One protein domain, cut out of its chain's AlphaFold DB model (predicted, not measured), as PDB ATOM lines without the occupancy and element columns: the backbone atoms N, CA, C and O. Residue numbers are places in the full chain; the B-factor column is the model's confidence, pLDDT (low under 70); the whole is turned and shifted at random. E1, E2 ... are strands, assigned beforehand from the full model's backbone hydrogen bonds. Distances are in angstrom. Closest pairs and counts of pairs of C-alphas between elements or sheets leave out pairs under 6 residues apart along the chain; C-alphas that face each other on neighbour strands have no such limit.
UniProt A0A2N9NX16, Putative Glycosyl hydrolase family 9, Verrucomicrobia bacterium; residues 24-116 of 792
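Overview. This is residues 24 to 116 of the 792 residues of the protein "Putative Glycosyl hydrolase family 9" of Verrucomicrobia bacterium (UniProt A0A2N9NX16). A strongly twisted four-stranded sheet has the hairpin E5 and E6 set crosswise over part of one face, near one end. Residues 41 to 74 reach beyond the other end and fold back over that face. The 93 printed residues hold E1 to E6 in chain order; both sheets, E1 - E2 - E4 - E3 and E5 - E6, are antiparallel. The class is all strand, under half in named strands; it is only just compact, close to loose, radius of gyration 14.5 A, spans 45 by 26 by 19 A.

Along the chain. Find C-alpha 24 at (258.102, 183.121, 188.763), beginning E1, residues 24 to 30, 19.1 A. Next come E2, 33 to 40, 22.2 A; E3, 75 to 82, 22.1 A; E4, 84 to 92, 25.9 A; E5, 101 to 106, 16.5 A; E6, 109 to 114, 17.0 A, ending at (270.849, 184.089, 178.530).

Arrangement. Look within hydrogen-bond range: hairpin E1 and E2, N 27 and O 35, 2.9 A; E2 and E4, N 36 and O 89, 2.9 A; hairpin E3 and E4, N 78 and O 88, 2.9 A; hairpin E5 and E6, N 104 and O 111, 2.9 A. E5 and E6 are apart from the four-stranded sheet.

Size, cuts and confidence. The farthest C-alphas, of Pro 46 and Gly 99, are 46.0 A apart. The link E2 to E3 is long; the printed part has no cut, and no printed residue is under 70 in pLDDT.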
ATOM      1  N   GLN A  24     257.263 183.978 187.926       89.50
ATOM      2  CA  GLN A  24     258.102 183.121 188.763       89.50
ATOM      3  C   GLN A  24     259.389 182.763 188.027       89.50
ATOM      4  O   GLN A  24     260.483 182.909 188.573       89.50
ATOM      5  N   GLU A  25     259.265 182.325 186.772       91.31
ATOM      6  CA  GLU A  25     260.406 181.840 186.000       91.31
ATOM      7  C   GLU A  25     260.152 181.752 184.496       91.31
ATOM      8  O   GLU A  25     259.037 181.902 183.996       91.31
ATOM      9  N   LEU A  26     261.244 181.507 183.770       95.00
ATOM     10  CA  LEU A  26     261.231 181.216 182.346       95.00
ATOM     11  C   LEU A  26     261.615 179.759 182.120       95.00
ATOM     12  O   LEU A  26     262.627 179.286 182.638       95.00
ATOM     13  N   ARG A  27     260.821 179.079 181.300       96.88
ATOM     14  CA  ARG A  27     261.038 177.700 180.858       96.88
ATOM     15  C   ARG A  27     260.949 177.642 179.334       96.88
ATOM     16  O   ARG A  27     260.855 178.663 178.653       96.88
ATOM     17  N   THR A  28     260.966 176.440 178.784       98.19
ATOM     18  CA  THR A  28     260.728 176.176 177.361       98.19
ATOM     19  C   THR A  28     259.823 174.969 177.170       98.19
ATOM     20  O   THR A  28     259.762 174.087 178.021       98.19
ATOM     21  N   ALA A  29     259.185 174.892 176.006       97.75
ATOM     22  CA  ALA A  29     258.555 173.668 175.506       97.75
ATOM     23  C   ALA A  29     259.266 173.136 174.246       97.75
ATOM     24  O   ALA A  29     259.182 171.963 173.893       97.75
ATOM     25  N   SER A  30     259.996 173.994 173.532       97.12
ATOM     26  CA  SER A  30     260.851 173.600 172.412       97.12
ATOM     27  C   SER A  30     261.865 174.706 172.110       97.12
ATOM     28  O   SER A  30     261.896 175.732 172.787       97.12
ATOM     29  N   GLY A  31     262.667 174.548 171.053       95.38
ATOM     30  CA  GLY A  31     263.603 175.597 170.641       95.38
ATOM     31  C   GLY A  31     262.969 176.825 169.993       95.38
ATOM     32  O   GLY A  31     263.677 177.788 169.707       95.38
ATOM     33  N   THR A  32     261.658 176.818 169.774       96.12
ATOM     34  CA  THR A  32     260.889 177.968 169.273       96.12
ATOM     35  C   THR A  32     259.723 178.334 170.186       96.12
ATOM     36  O   THR A  32     258.908 179.166 169.810       96.12
ATOM     37  N   GLU A  33     259.622 177.718 171.365       97.50
ATOM     38  CA  GLU A  33     258.523 177.934 172.309       97.50
ATOM     39  C   GLU A  33     259.116 178.221 173.693       97.50
ATOM     40  O   GLU A  33     259.567 177.307 174.394       97.50
ATOM     41  N   LEU A  34     259.148 179.504 174.059       97.94
ATOM     42  CA  LEU A  34     259.489 179.960 175.408       97.94
ATOM     43  C   LEU A  34     258.241 179.842 176.287       97.94
ATOM     44  O   LEU A  34     257.135 180.026 175.789       97.94
ATOM     45  N   VAL A  35     258.402 179.573 177.577       98.19
ATOM     46  CA  VAL A  35     257.291 179.539 178.534       98.19
ATOM     47  C   VAL A  35     257.538 180.587 179.608       98.19
ATOM     48  O   VAL A  35     258.581 180.573 180.264       98.19
ATOM     49  N   ALA A  36     256.593 181.507 179.770       97.62
ATOM     50  CA  ALA A  36     256.540 182.406 180.912       97.62
ATOM     51  C   ALA A  36     255.638 181.764 181.971       97.62
ATOM     52  O   ALA A  36     254.435 181.628 181.745       97.62
ATOM     53  N   PHE A  37     256.238 181.334 183.080       95.88
ATOM     54  CA  PHE A  37     255.540 180.645 184.159       95.88
ATOM     55  C   PHE A  37     255.198 181.633 185.274       95.88
ATOM     56  O   PHE A  37     256.088 182.270 185.853       95.88
ATOM     57  N   PHE A  38     253.908 181.762 185.568       95.12
ATOM     58  CA  PHE A  38     253.394 182.536 186.692       95.12
ATOM     59  C   PHE A  38     252.714 181.590 187.669       95.12
ATOM     60  O   PHE A  38     252.134 180.587 187.265       95.12
ATOM     61  N   HIS A  39     252.763 181.948 188.943       91.88
ATOM     62  CA  HIS A  39     252.066 181.227 189.994       91.88
ATOM     63  C   HIS A  39     251.264 182.233 190.810       91.88
ATOM     64  O   HIS A  39     251.823 183.233 191.278       91.88
ATOM     65  N   SER A  40     249.970 181.977 190.954       90.50
ATOM     66  CA  SER A  40     249.078 182.781 191.777       90.50
ATOM     67  C   SER A  40     248.716 182.035 193.050       90.50
ATOM     68  O   SER A  40     248.235 180.908 193.010       90.50
ATOM     69  N   THR A  41     248.890 182.709 194.181       87.25
ATOM     70  CA  THR A  41     248.356 182.280 195.478       87.25
ATOM     71  C   THR A  41     247.055 183.019 195.810       87.25
ATOM     72  O   THR A  41     246.648 183.055 196.970       87.25
ATOM     73  N   ASN A  42     246.447 183.699 194.829       84.50
ATOM     74  CA  ASN A  42     245.202 184.441 194.995       84.50
ATOM     75  C   ASN A  42     244.014 183.472 194.970       84.50
ATOM     76  O   ASN A  42     243.304 183.326 193.976       84.50
ATOM     77  N   ILE A  43     243.854 182.765 196.079       82.06
ATOM     78  CA  ILE A  43     242.793 181.790 196.300       82.06
ATOM     79  C   ILE A  43     241.878 182.268 197.426       82.06
ATOM     80  O   ILE A  43     242.297 183.002 198.326       82.06
ATOM     81  N   SER A  44     240.610 181.865 197.389       80.31
ATOM     82  CA  SER A  44     239.635 182.225 198.425       80.31
ATOM     83  C   SER A  44     238.789 181.029 198.854       80.31
ATOM     84  O   SER A  44     238.702 180.039 198.141       80.31
ATOM     85  N   GLY A  45     238.149 181.119 200.020       79.62
ATOM     86  CA  GLY A  45     237.409 179.996 200.605       79.62
ATOM     87  C   GLY A  45     238.280 179.109 201.507       79.62
ATOM     88  O   GLY A  45     239.458 179.398 201.710       79.62
ATOM     89  N   PRO A  46     237.686 178.087 202.145       72.81
ATOM     90  CA  PRO A  46     238.437 177.102 202.917       72.81
ATOM     91  C   PRO A  46     239.151 176.111 201.988       72.81
ATOM     92  O   PRO A  46     238.700 175.909 200.866       72.81
ATOM     93  N   VAL A  47     240.193 175.434 202.481       70.19
ATOM     94  CA  VAL A  47     241.056 174.533 201.686       70.19
ATOM     95  C   VAL A  47     240.255 173.489 200.881       70.19
ATOM     96  O   VAL A  47     240.518 173.283 199.701       70.19
ATOM     97  N   TRP A  48     239.204 172.909 201.470       71.00
ATOM     98  CA  TRP A  48     238.318 171.899 200.855       71.00
ATOM     99  C   TRP A  48     237.231 172.453 199.913       71.00
ATOM    100  O   TRP A  48     236.423 171.694 199.383       71.00
ATOM    101  N   ALA A  49     237.142 173.772 199.752       73.62
ATOM    102  CA  ALA A  49     236.237 174.438 198.814       73.62
ATOM    103  C   ALA A  49     236.904 175.702 198.252       73.62
ATOM    104  O   ALA A  49     236.287 176.772 198.187       73.62
ATOM    105  N   THR A  50     238.190 175.571 197.928       75.75
ATOM    106  CA  THR A  50     239.010 176.658 197.408       75.75
ATOM    107  C   THR A  50     238.440 177.126 196.072       75.75
ATOM    108  O   THR A  50     238.122 176.326 195.198       75.75
ATOM    109  N   VAL A  51     238.274 178.437 195.928       78.69
ATOM    110  CA  VAL A  51     237.898 179.096 194.681       78.69
ATOM    111  C   VAL A  51     239.160 179.690 194.085       78.69
ATOM    112  O   VAL A  51     239.782 180.574 194.686       78.69
ATOM    113  N   TYR A  52     239.503 179.200 192.902       80.81
ATOM    114  CA  TYR A  52     240.664 179.616 192.140       80.81
ATOM    115  C   TYR A  52     240.285 180.696 191.127       80.81
ATOM    116  O   TYR A  52     239.162 180.745 190.627       80.81
ATOM    117  N   SER A  53     241.232 181.584 190.831       82.12
ATOM    118  CA  SER A  53     241.126 182.515 189.713       82.12
ATOM    119  C   SER A  53     242.061 182.048 188.610       82.12
ATOM    120  O   SER A  53     243.270 181.997 188.821       82.12
ATOM    121  N   THR A  54     241.522 181.707 187.438       85.25
ATOM    122  CA  THR A  54     242.306 181.213 186.290       85.25
ATOM    123  C   THR A  54     242.500 182.259 185.187       85.25
ATOM    124  O   THR A  54     242.921 181.921 184.080       85.25
ATOM    125  N   ASN A  55     242.162 183.528 185.441       87.44
ATOM    126  CA  ASN A  55     242.172 184.600 184.439       87.44
ATOM    127  C   ASN A  55     243.063 185.800 184.811       87.44
ATOM    128  O   ASN A  55     242.895 186.886 184.254       87.44
ATOM    129  N   GLU A  56     244.014 185.620 185.732       91.00
ATOM    130  CA  GLU A  56     244.872 186.711 186.214       91.00
ATOM    131  C   GLU A  56     246.004 187.080 185.240       91.00
ATOM    132  O   GLU A  56     246.574 188.168 185.341       91.00
ATOM    133  N   VAL A  57     246.329 186.207 184.279       92.25
ATOM    134  CA  VAL A  57     247.329 186.474 183.236       92.25
ATOM    135  C   VAL A  57     246.639 186.757 181.896       92.25
ATOM    136  O   VAL A  57     246.114 185.865 181.241       92.25
ATOM    137  N   ASP A  58     246.660 188.017 181.462       89.62
ATOM    138  CA  ASP A  58     246.058 188.492 180.219       89.62
ATOM    139  C   ASP A  58     247.000 188.295 179.021       89.62
ATOM    140  O   ASP A  58     248.026 188.970 178.857       89.62
ATOM    141  N   ILE A  59     246.601 187.390 178.130       93.12
ATOM    142  CA  ILE A  59     247.272 187.127 176.851       93.12
ATOM    143  C   ILE A  59     246.521 187.699 175.636       93.12
ATOM    144  O   ILE A  59     246.917 187.465 174.492       93.12
ATOM    145  N   SER A  60     245.461 188.489 175.846       91.38
ATOM    146  CA  SER A  60     244.596 189.027 174.781       91.38
ATOM    147  C   SER A  60     245.285 190.043 173.863       91.38
ATOM    148  O   SER A  60     244.808 190.302 172.753       91.38
ATOM    149  N   GLN A  61     246.429 190.600 174.282       90.94
ATOM    150  CA  GLN A  61     247.229 191.553 173.505       90.94
ATOM    151  C   GLN A  61     248.636 191.012 173.186       90.94
ATOM    152  O   GLN A  61     249.619 191.460 173.785       90.94
ATOM    153  N   PRO A  62     248.791 190.116 172.188       90.69
ATOM    154  CA  PRO A  62     250.090 189.531 171.838       90.69
ATOM    155  C   PRO A  62     251.184 190.549 171.487       90.69
ATOM    156  O   PRO A  62     252.366 190.276 171.665       90.69
ATOM    157  N   SER A  63     250.816 191.751 171.028       91.06
ATOM    158  CA  SER A  63     251.765 192.825 170.705       91.06
ATOM    159  C   SER A  63     252.535 193.371 171.912       91.06
ATOM    160  O   SER A  63     253.571 194.006 171.716       91.06
ATOM    161  N   LEU A  64     252.045 193.147 173.135       93.75
ATOM    162  CA  LEU A  64     252.733 193.529 174.373       93.75
ATOM    163  C   LEU A  64     253.805 192.519 174.800       93.75
ATOM    164  O   LEU A  64     254.611 192.816 175.680       93.75
ATOM    165  N   TRP A  65     253.834 191.349 174.165       96.94
ATOM    166  CA  TRP A  65     254.782 190.285 174.444       96.94
ATOM    167  C   TRP A  65     255.869 190.294 173.371       96.94
ATOM    168  O   TRP A  65     255.610 190.053 172.189       96.94
ATOM    169  N   THR A  66     257.104 190.612 173.761       97.25
ATOM    170  CA  THR A  66     258.226 190.710 172.818       97.25
ATOM    171  C   THR A  66     259.478 190.022 173.343       97.25
ATOM    172  O   THR A  66     259.809 190.136 174.521       97.25
ATOM    173  N   LEU A  67     260.218 189.362 172.452       97.31
ATOM    174  CA  LEU A  67     261.558 188.844 172.721       97.31
ATOM    175  C   LEU A  67     262.574 189.673 171.934       97.31
ATOM    176  O   LEU A  67     262.506 189.756 170.706       97.31
ATOM    177  N   ASN A  68     263.517 190.308 172.630       96.31
ATOM    178  CA  ASN A  68     264.507 191.215 172.035       96.31
ATOM    179  C   ASN A  68     263.857 192.327 171.184       96.31
ATOM    180  O   ASN A  68     264.347 192.680 170.109       96.31
ATOM    181  N   GLY A  69     262.713 192.845 171.648       94.56
ATOM    182  CA  GLY A  69     261.938 193.892 170.975       94.56
ATOM    183  C   GLY A  69     261.150 193.432 169.743       94.56
ATOM    184  O   GLY A  69     260.529 194.262 169.081       94.56
ATOM    185  N   ARG A  70     261.157 192.133 169.411       94.62
ATOM    186  CA  ARG A  70     260.318 191.556 168.350       94.62
ATOM    187  C   ARG A  70     259.056 190.942 168.958       94.62
ATOM    188  O   ARG A  70     259.206 190.142 169.880       94.62
ATOM    189  N   PRO A  71     257.850 191.263 168.458       94.81
ATOM    190  CA  PRO A  71     256.623 190.609 168.902       94.81
ATOM    191  C   PRO A  71     256.682 189.092 168.725       94.81
ATOM    192  O   PRO A  71     257.238 188.604 167.737       94.81
ATOM    193  N   VAL A  72     256.100 188.368 169.677       95.94
ATOM    194  CA  VAL A  72     255.881 186.918 169.569       95.94
ATOM    195  C   VAL A  72     254.861 186.622 168.468       95.94
ATOM    196  O   VAL A  72     253.997 187.451 168.174       95.94
ATOM    197  N   THR A  73     254.966 185.463 167.814       94.62
ATOM    198  CA  THR A  73     254.093 185.132 166.667       94.62
ATOM    199  C   THR A  73     252.794 184.446 167.072       94.62
ATOM    200  O   THR A  73     251.814 184.527 166.333       94.62
ATOM    201  N   ALA A  74     252.776 183.800 168.235       95.69
ATOM    202  CA  ALA A  74     251.600 183.187 168.834       95.69
ATOM    203  C   ALA A  74     251.741 183.174 170.361       95.69
ATOM    204  O   ALA A  74     252.859 183.126 170.882       95.69
ATOM    205  N   LEU A  75     250.595 183.198 171.042       97.00
ATOM    206  CA  LEU A  75     250.463 182.947 172.471       97.00
ATOM    207  C   LEU A  75     249.472 181.804 172.664       97.00
ATOM    208  O   LEU A  75     248.423 181.791 172.022       97.00
ATOM    209  N   ASN A  76     249.816 180.868 173.538       97.81
ATOM    210  CA  ASN A  76     248.912 179.834 174.029       97.81
ATOM    211  C   ASN A  76     249.059 179.743 175.547       97.81
ATOM    212  O   ASN A  76     250.035 180.248 176.105       97.81
ATOM    213  N   GLU A  77     248.129 179.075 176.210       97.38
ATOM    214  CA  GLU A  77     248.144 178.950 177.665       97.38
ATOM    215  C   GLU A  77     247.752 177.551 178.114       97.38
ATOM    216  O   GLU A  77     246.894 176.901 177.510       97.38
ATOM    217  N   PHE A  78     248.407 177.106 179.179       96.81
ATOM    218  CA  PHE A  78     247.924 176.053 180.049       96.81
ATOM    219  C   PHE A  78     247.790 176.647 181.450       96.81
ATOM    220  O   PHE A  78     248.779 177.122 182.004       96.81
ATOM    221  N   VAL A  79     246.572 176.663 181.981       95.19
ATOM    222  CA  VAL A  79     246.272 177.151 183.331       95.19
ATOM    223  C   VAL A  79     245.661 176.005 184.116       95.19
ATOM    224  O   VAL A  79     244.746 175.356 183.607       95.19
ATOM    225  N   THR A  80     246.174 175.734 185.312       92.19
ATOM    226  CA  THR A  80     245.721 174.616 186.148       92.19
ATOM    227  C   THR A  80     245.764 174.973 187.622       92.19
ATOM    228  O   THR A  80     246.672 175.671 188.073       92.19
ATOM    229  N   GLU A  81     244.803 174.449 188.375       87.06
ATOM    230  CA  GLU A  81     244.877 174.409 189.834       87.06
ATOM    231  C   GLU A  81     246.043 173.499 190.270       87.06
ATOM    232  O   GLU A  81     246.360 172.503 189.603       87.06
ATOM    233  N   SER A  82     246.710 173.901 191.354       84.31
ATOM    234  CA  SER A  82     247.732 173.157 192.105       84.31
ATOM    235  C   SER A  82     247.794 173.736 193.529       84.31
ATOM    236  O   SER A  82     246.747 173.999 194.111       84.31
ATOM    237  N   ASP A  83     248.966 173.971 194.130       81.50
ATOM    238  CA  ASP A  83     249.108 174.704 195.409       81.50
ATOM    239  C   ASP A  83     248.862 176.220 195.214       81.50
ATOM    240  O   ASP A  83     249.736 177.052 195.442       81.50
ATOM    241  N   GLY A  84     247.698 176.575 194.660       87.69
ATOM    242  CA  GLY A  84     247.409 177.854 194.011       87.69
ATOM    243  C   GLY A  84     246.973 177.645 192.557       87.69
ATOM    244  O   GLY A  84     246.272 176.685 192.243       87.69
ATOM    245  N   VAL A  85     247.391 178.537 191.657       91.25
ATOM    246  CA  VAL A  85     247.135 178.422 190.212       91.25
ATOM    247  C   VAL A  85     248.423 178.622 189.430       91.25
ATOM    248  O   VAL A  85     249.073 179.666 189.540       91.25
ATOM    249  N   ASP A  86     248.751 177.645 188.595       93.44
ATOM    250  CA  ASP A  86     249.894 177.687 187.695       93.44
ATOM    251  C   ASP A  86     249.465 178.157 186.305       93.44
ATOM    252  O   ASP A  86     248.541 177.615 185.697       93.44
ATOM    253  N   TYR A  87     250.171 179.159 185.782       96.19
ATOM    254  CA  TYR A  87     249.962 179.726 184.453       96.19
ATOM    255  C   TYR A  87     251.201 179.489 183.594       96.19
ATOM    256  O   TYR A  87     252.239 180.134 183.761       96.19
ATOM    257  N   HIS A  88     251.068 178.604 182.616       97.31
ATOM    258  CA  HIS A  88     252.077 178.330 181.606       97.31
ATOM    259  C   HIS A  88     251.709 179.084 180.331       97.31
ATOM    260  O   HIS A  88     250.877 178.627 179.544       97.31
ATOM    261  N   ILE A  89     252.322 180.247 180.111       98.12
ATOM    262  CA  ILE A  89     252.100 181.019 178.887       98.12
ATOM    263  C   ILE A  89     253.160 180.635 177.864       98.12
ATOM    264  O   ILE A  89     254.336 180.939 178.048       98.12
ATOM    265  N   TYR A  90     252.748 179.984 176.780       98.44
ATOM    266  CA  TYR A  90     253.620 179.556 175.689       98.44
ATOM    267  C   TYR A  90     253.743 180.666 174.651       98.44
ATOM    268  O   TYR A  90     252.749 181.110 174.073       98.44
ATOM    269  N   LEU A  91     254.974 181.095 174.393       98.06
ATOM    270  CA  LEU A  91     255.313 182.153 173.459       98.06
ATOM    271  C   LEU A  91     256.087 181.579 172.280       98.06
ATOM    272  O   LEU A  91     257.240 181.154 172.429       98.06
ATOM    273  N   GLN A  92     255.498 181.683 171.091       97.25
ATOM    274  CA  GLN A  92     256.200 181.310 169.876       97.25
ATOM    275  C   GLN A  92     257.226 182.389 169.517       97.25
ATOM    276  O   GLN A  92     256.892 183.549 169.240       97.25
ATOM    277  N   VAL A  93     258.495 181.993 169.522       96.19
ATOM    278  CA  VAL A  93     259.663 182.866 169.378       96.19
ATOM    279  C   VAL A  93     260.582 182.386 168.249       96.19
ATOM    280  O   VAL A  93     260.516 181.229 167.826       96.19
ATOM    281  N   PRO A  94     261.475 183.253 167.731       94.12
ATOM    282  CA  PRO A  94     262.558 182.800 166.865       94.12
ATOM    283  C   PRO A  94     263.404 181.715 167.541       94.12
ATOM    284  O   PRO A  94     263.520 181.696 168.764       94.12
ATOM    285  N   GLN A  95     264.046 180.872 166.729       94.50
ATOM    286  CA  GLN A  95     264.908 179.784 167.196       94.50
ATOM    287  C   GLN A  95     265.894 180.250 168.277       94.50
ATOM    288  O   GLN A  95     266.771 181.082 168.022       94.50
ATOM    289  N   LEU A  96     265.767 179.665 169.464       94.31
ATOM    290  CA  LEU A  96     266.672 179.855 170.584       94.31
ATOM    291  C   LEU A  96     267.986 179.116 170.311       94.31
ATOM    292  O   LEU A  96     268.014 178.029 169.726       94.31
ATOM    293  N   THR A  97     269.094 179.740 170.710       93.31
ATOM    294  CA  THR A  97     270.448 179.195 170.557       93.31
ATOM    295  C   THR A  97     271.242 179.448 171.829       93.31
ATOM    296  O   THR A  97     271.117 180.513 172.435       93.31
ATOM    297  N   ASN A  98     272.036 178.466 172.263       93.62
ATOM    298  CA  ASN A  98     272.824 178.587 173.490       93.62
ATOM    299  C   ASN A  98     273.717 179.832 173.471       93.62
ATOM    300  O   ASN A  98     274.408 180.106 172.488       93.62
ATOM    301  N   GLY A  99     273.704 180.579 174.574       90.88
ATOM    302  CA  GLY A  99     274.412 181.848 174.718       90.88
ATOM    303  C   GLY A  99     273.664 183.060 174.153       90.88
ATOM    304  O   GLY A  99     274.178 184.176 174.256       90.88
ATOM    305  N   MET A 100     272.468 182.891 173.578       93.31
ATOM    306  CA  MET A 100     271.657 184.016 173.111       93.31
ATOM    307  C   MET A 100     271.202 184.868 174.297       93.31
ATOM    308  O   MET A 100     270.477 184.395 175.170       93.31
ATOM    309  N   ALA A 101     271.614 186.137 174.314       95.00
ATOM    310  CA  ALA A 101     271.076 187.123 175.240       95.00
ATOM    311  C   ALA A 101     269.641 187.487 174.831       95.00
ATOM    312  O   ALA A 101     269.366 187.815 173.671       95.00
ATOM    313  N   CYS A 102     268.743 187.424 175.802       95.81
ATOM    314  CA  CYS A 102     267.313 187.568 175.629       95.81
ATOM    315  C   CYS A 102     266.764 188.605 176.606       95.81
ATOM    316  O   CYS A 102     267.049 188.565 177.801       95.81
ATOM    317  N   THR A 103     265.916 189.488 176.098       97.00
ATOM    318  CA  THR A 103     265.075 190.393 176.876       97.00
ATOM    319  C   THR A 103     263.630 190.062 176.544       97.00
ATOM    320  O   THR A 103     263.163 190.388 175.450       97.00
ATOM    321  N   LEU A 104     262.937 189.392 177.462       97.06
ATOM    322  CA  LEU A 104     261.497 189.184 177.372       97.06
ATOM    323  C   LEU A 104     260.797 190.391 177.995       97.06
ATOM    324  O   LEU A 104     260.974 190.649 179.183       97.06
ATOM    325  N   ALA A 105     260.006 191.115 177.212       96.00
ATOM    326  CA  ALA A 105     259.090 192.129 177.720       96.00
ATOM    327  C   ALA A 105     257.656 191.598 177.644       96.00
ATOM    328  O   ALA A 105     257.251 191.056 176.616       96.00
ATOM    329  N   THR A 106     256.919 191.765 178.736       94.25
ATOM    330  CA  THR A 106     255.528 191.336 178.923       94.25
ATOM    331  C   THR A 106     254.734 192.489 179.554       94.25
ATOM    332  O   THR A 106     255.352 193.426 180.081       94.25
ATOM    333  N   PRO A 107     253.389 192.431 179.592       91.88
ATOM    334  CA  PRO A 107     252.583 193.365 180.388       91.88
ATOM    335  C   PRO A 107     252.979 193.420 181.876       91.88
ATOM    336  O   PRO A 107     252.747 194.425 182.542       91.88
ATOM    337  N   TYR A 108     253.624 192.362 182.373       91.19
ATOM    338  CA  TYR A 108     253.988 192.142 183.773       91.19
ATOM    339  C   TYR A 108     255.420 192.562 184.117       91.19
ATOM    340  O   TYR A 108     255.850 192.445 185.263       91.19
ATOM    341  N   GLY A 109     256.178 193.060 183.139       91.75
ATOM    342  CA  GLY A 109     257.551 193.508 183.336       91.75
ATOM    343  C   GLY A 109     258.521 192.960 182.299       91.75
ATOM    344  O   GLY A 109     258.142 192.354 181.294       91.75
ATOM    345  N   THR A 110     259.803 193.235 182.528       93.88
ATOM    346  CA  THR A 110     260.895 192.847 181.631       93.88
ATOM    347  C   THR A 110     261.891 191.950 182.350       93.88
ATOM    348  O   THR A 110     262.407 192.321 183.403       93.88
ATOM    349  N   THR A 111     262.221 190.822 181.726       94.50
ATOM    350  CA  THR A 111     263.162 189.824 182.242       94.50
ATOM    351  C   THR A 111     264.306 189.637 181.256       94.50
ATOM    352  O   THR A 111     264.091 189.331 180.083       94.50
ATOM    353  N   ASN A 112     265.539 189.816 181.733       94.62
ATOM    354  CA  ASN A 112     266.747 189.549 180.956       94.62
ATOM    355  C   ASN A 112     267.319 188.188 181.341       94.62
ATOM    356  O   ASN A 112     267.480 187.905 182.526       94.62
ATOM    357  N   PHE A 113     267.677 187.380 180.351       92.38
ATOM    358  CA  PHE A 113     268.308 186.083 180.564       92.38
ATOM    359  C   PHE A 113     269.242 185.731 179.405       92.38
ATOM    360  O   PHE A 113     269.223 186.364 178.350       92.38
ATOM    361  N   VAL A 114     270.078 184.717 179.604       91.81
ATOM    362  CA  VAL A 114     270.849 184.089 178.530       91.81
ATOM    363  C   VAL A 114     270.305 182.684 178.365       91.81
ATOM    364  O   VAL A 114     270.226 181.946 179.342       91.81
ATOM    365  N   PHE A 115     269.903 182.324 177.150       94.44
ATOM    366  CA  PHE A 115     269.415 180.979 176.889       94.44
ATOM    367  C   PHE A 115     270.560 179.963 177.020       94.44
ATOM    368  O   PHE A 115     271.581 180.082 176.339       94.44
ATOM    369  N   ASP A 116     270.380 178.975 177.893       93.06
ATOM    370  CA  ASP A 116     271.290 177.849 178.101       93.06
ATOM    371  C   ASP A 116     270.454 176.582 178.295       93.06
ATOM    372  O   ASP A 116     269.791 176.407 179.320       93.06
TER     373      ASP A 116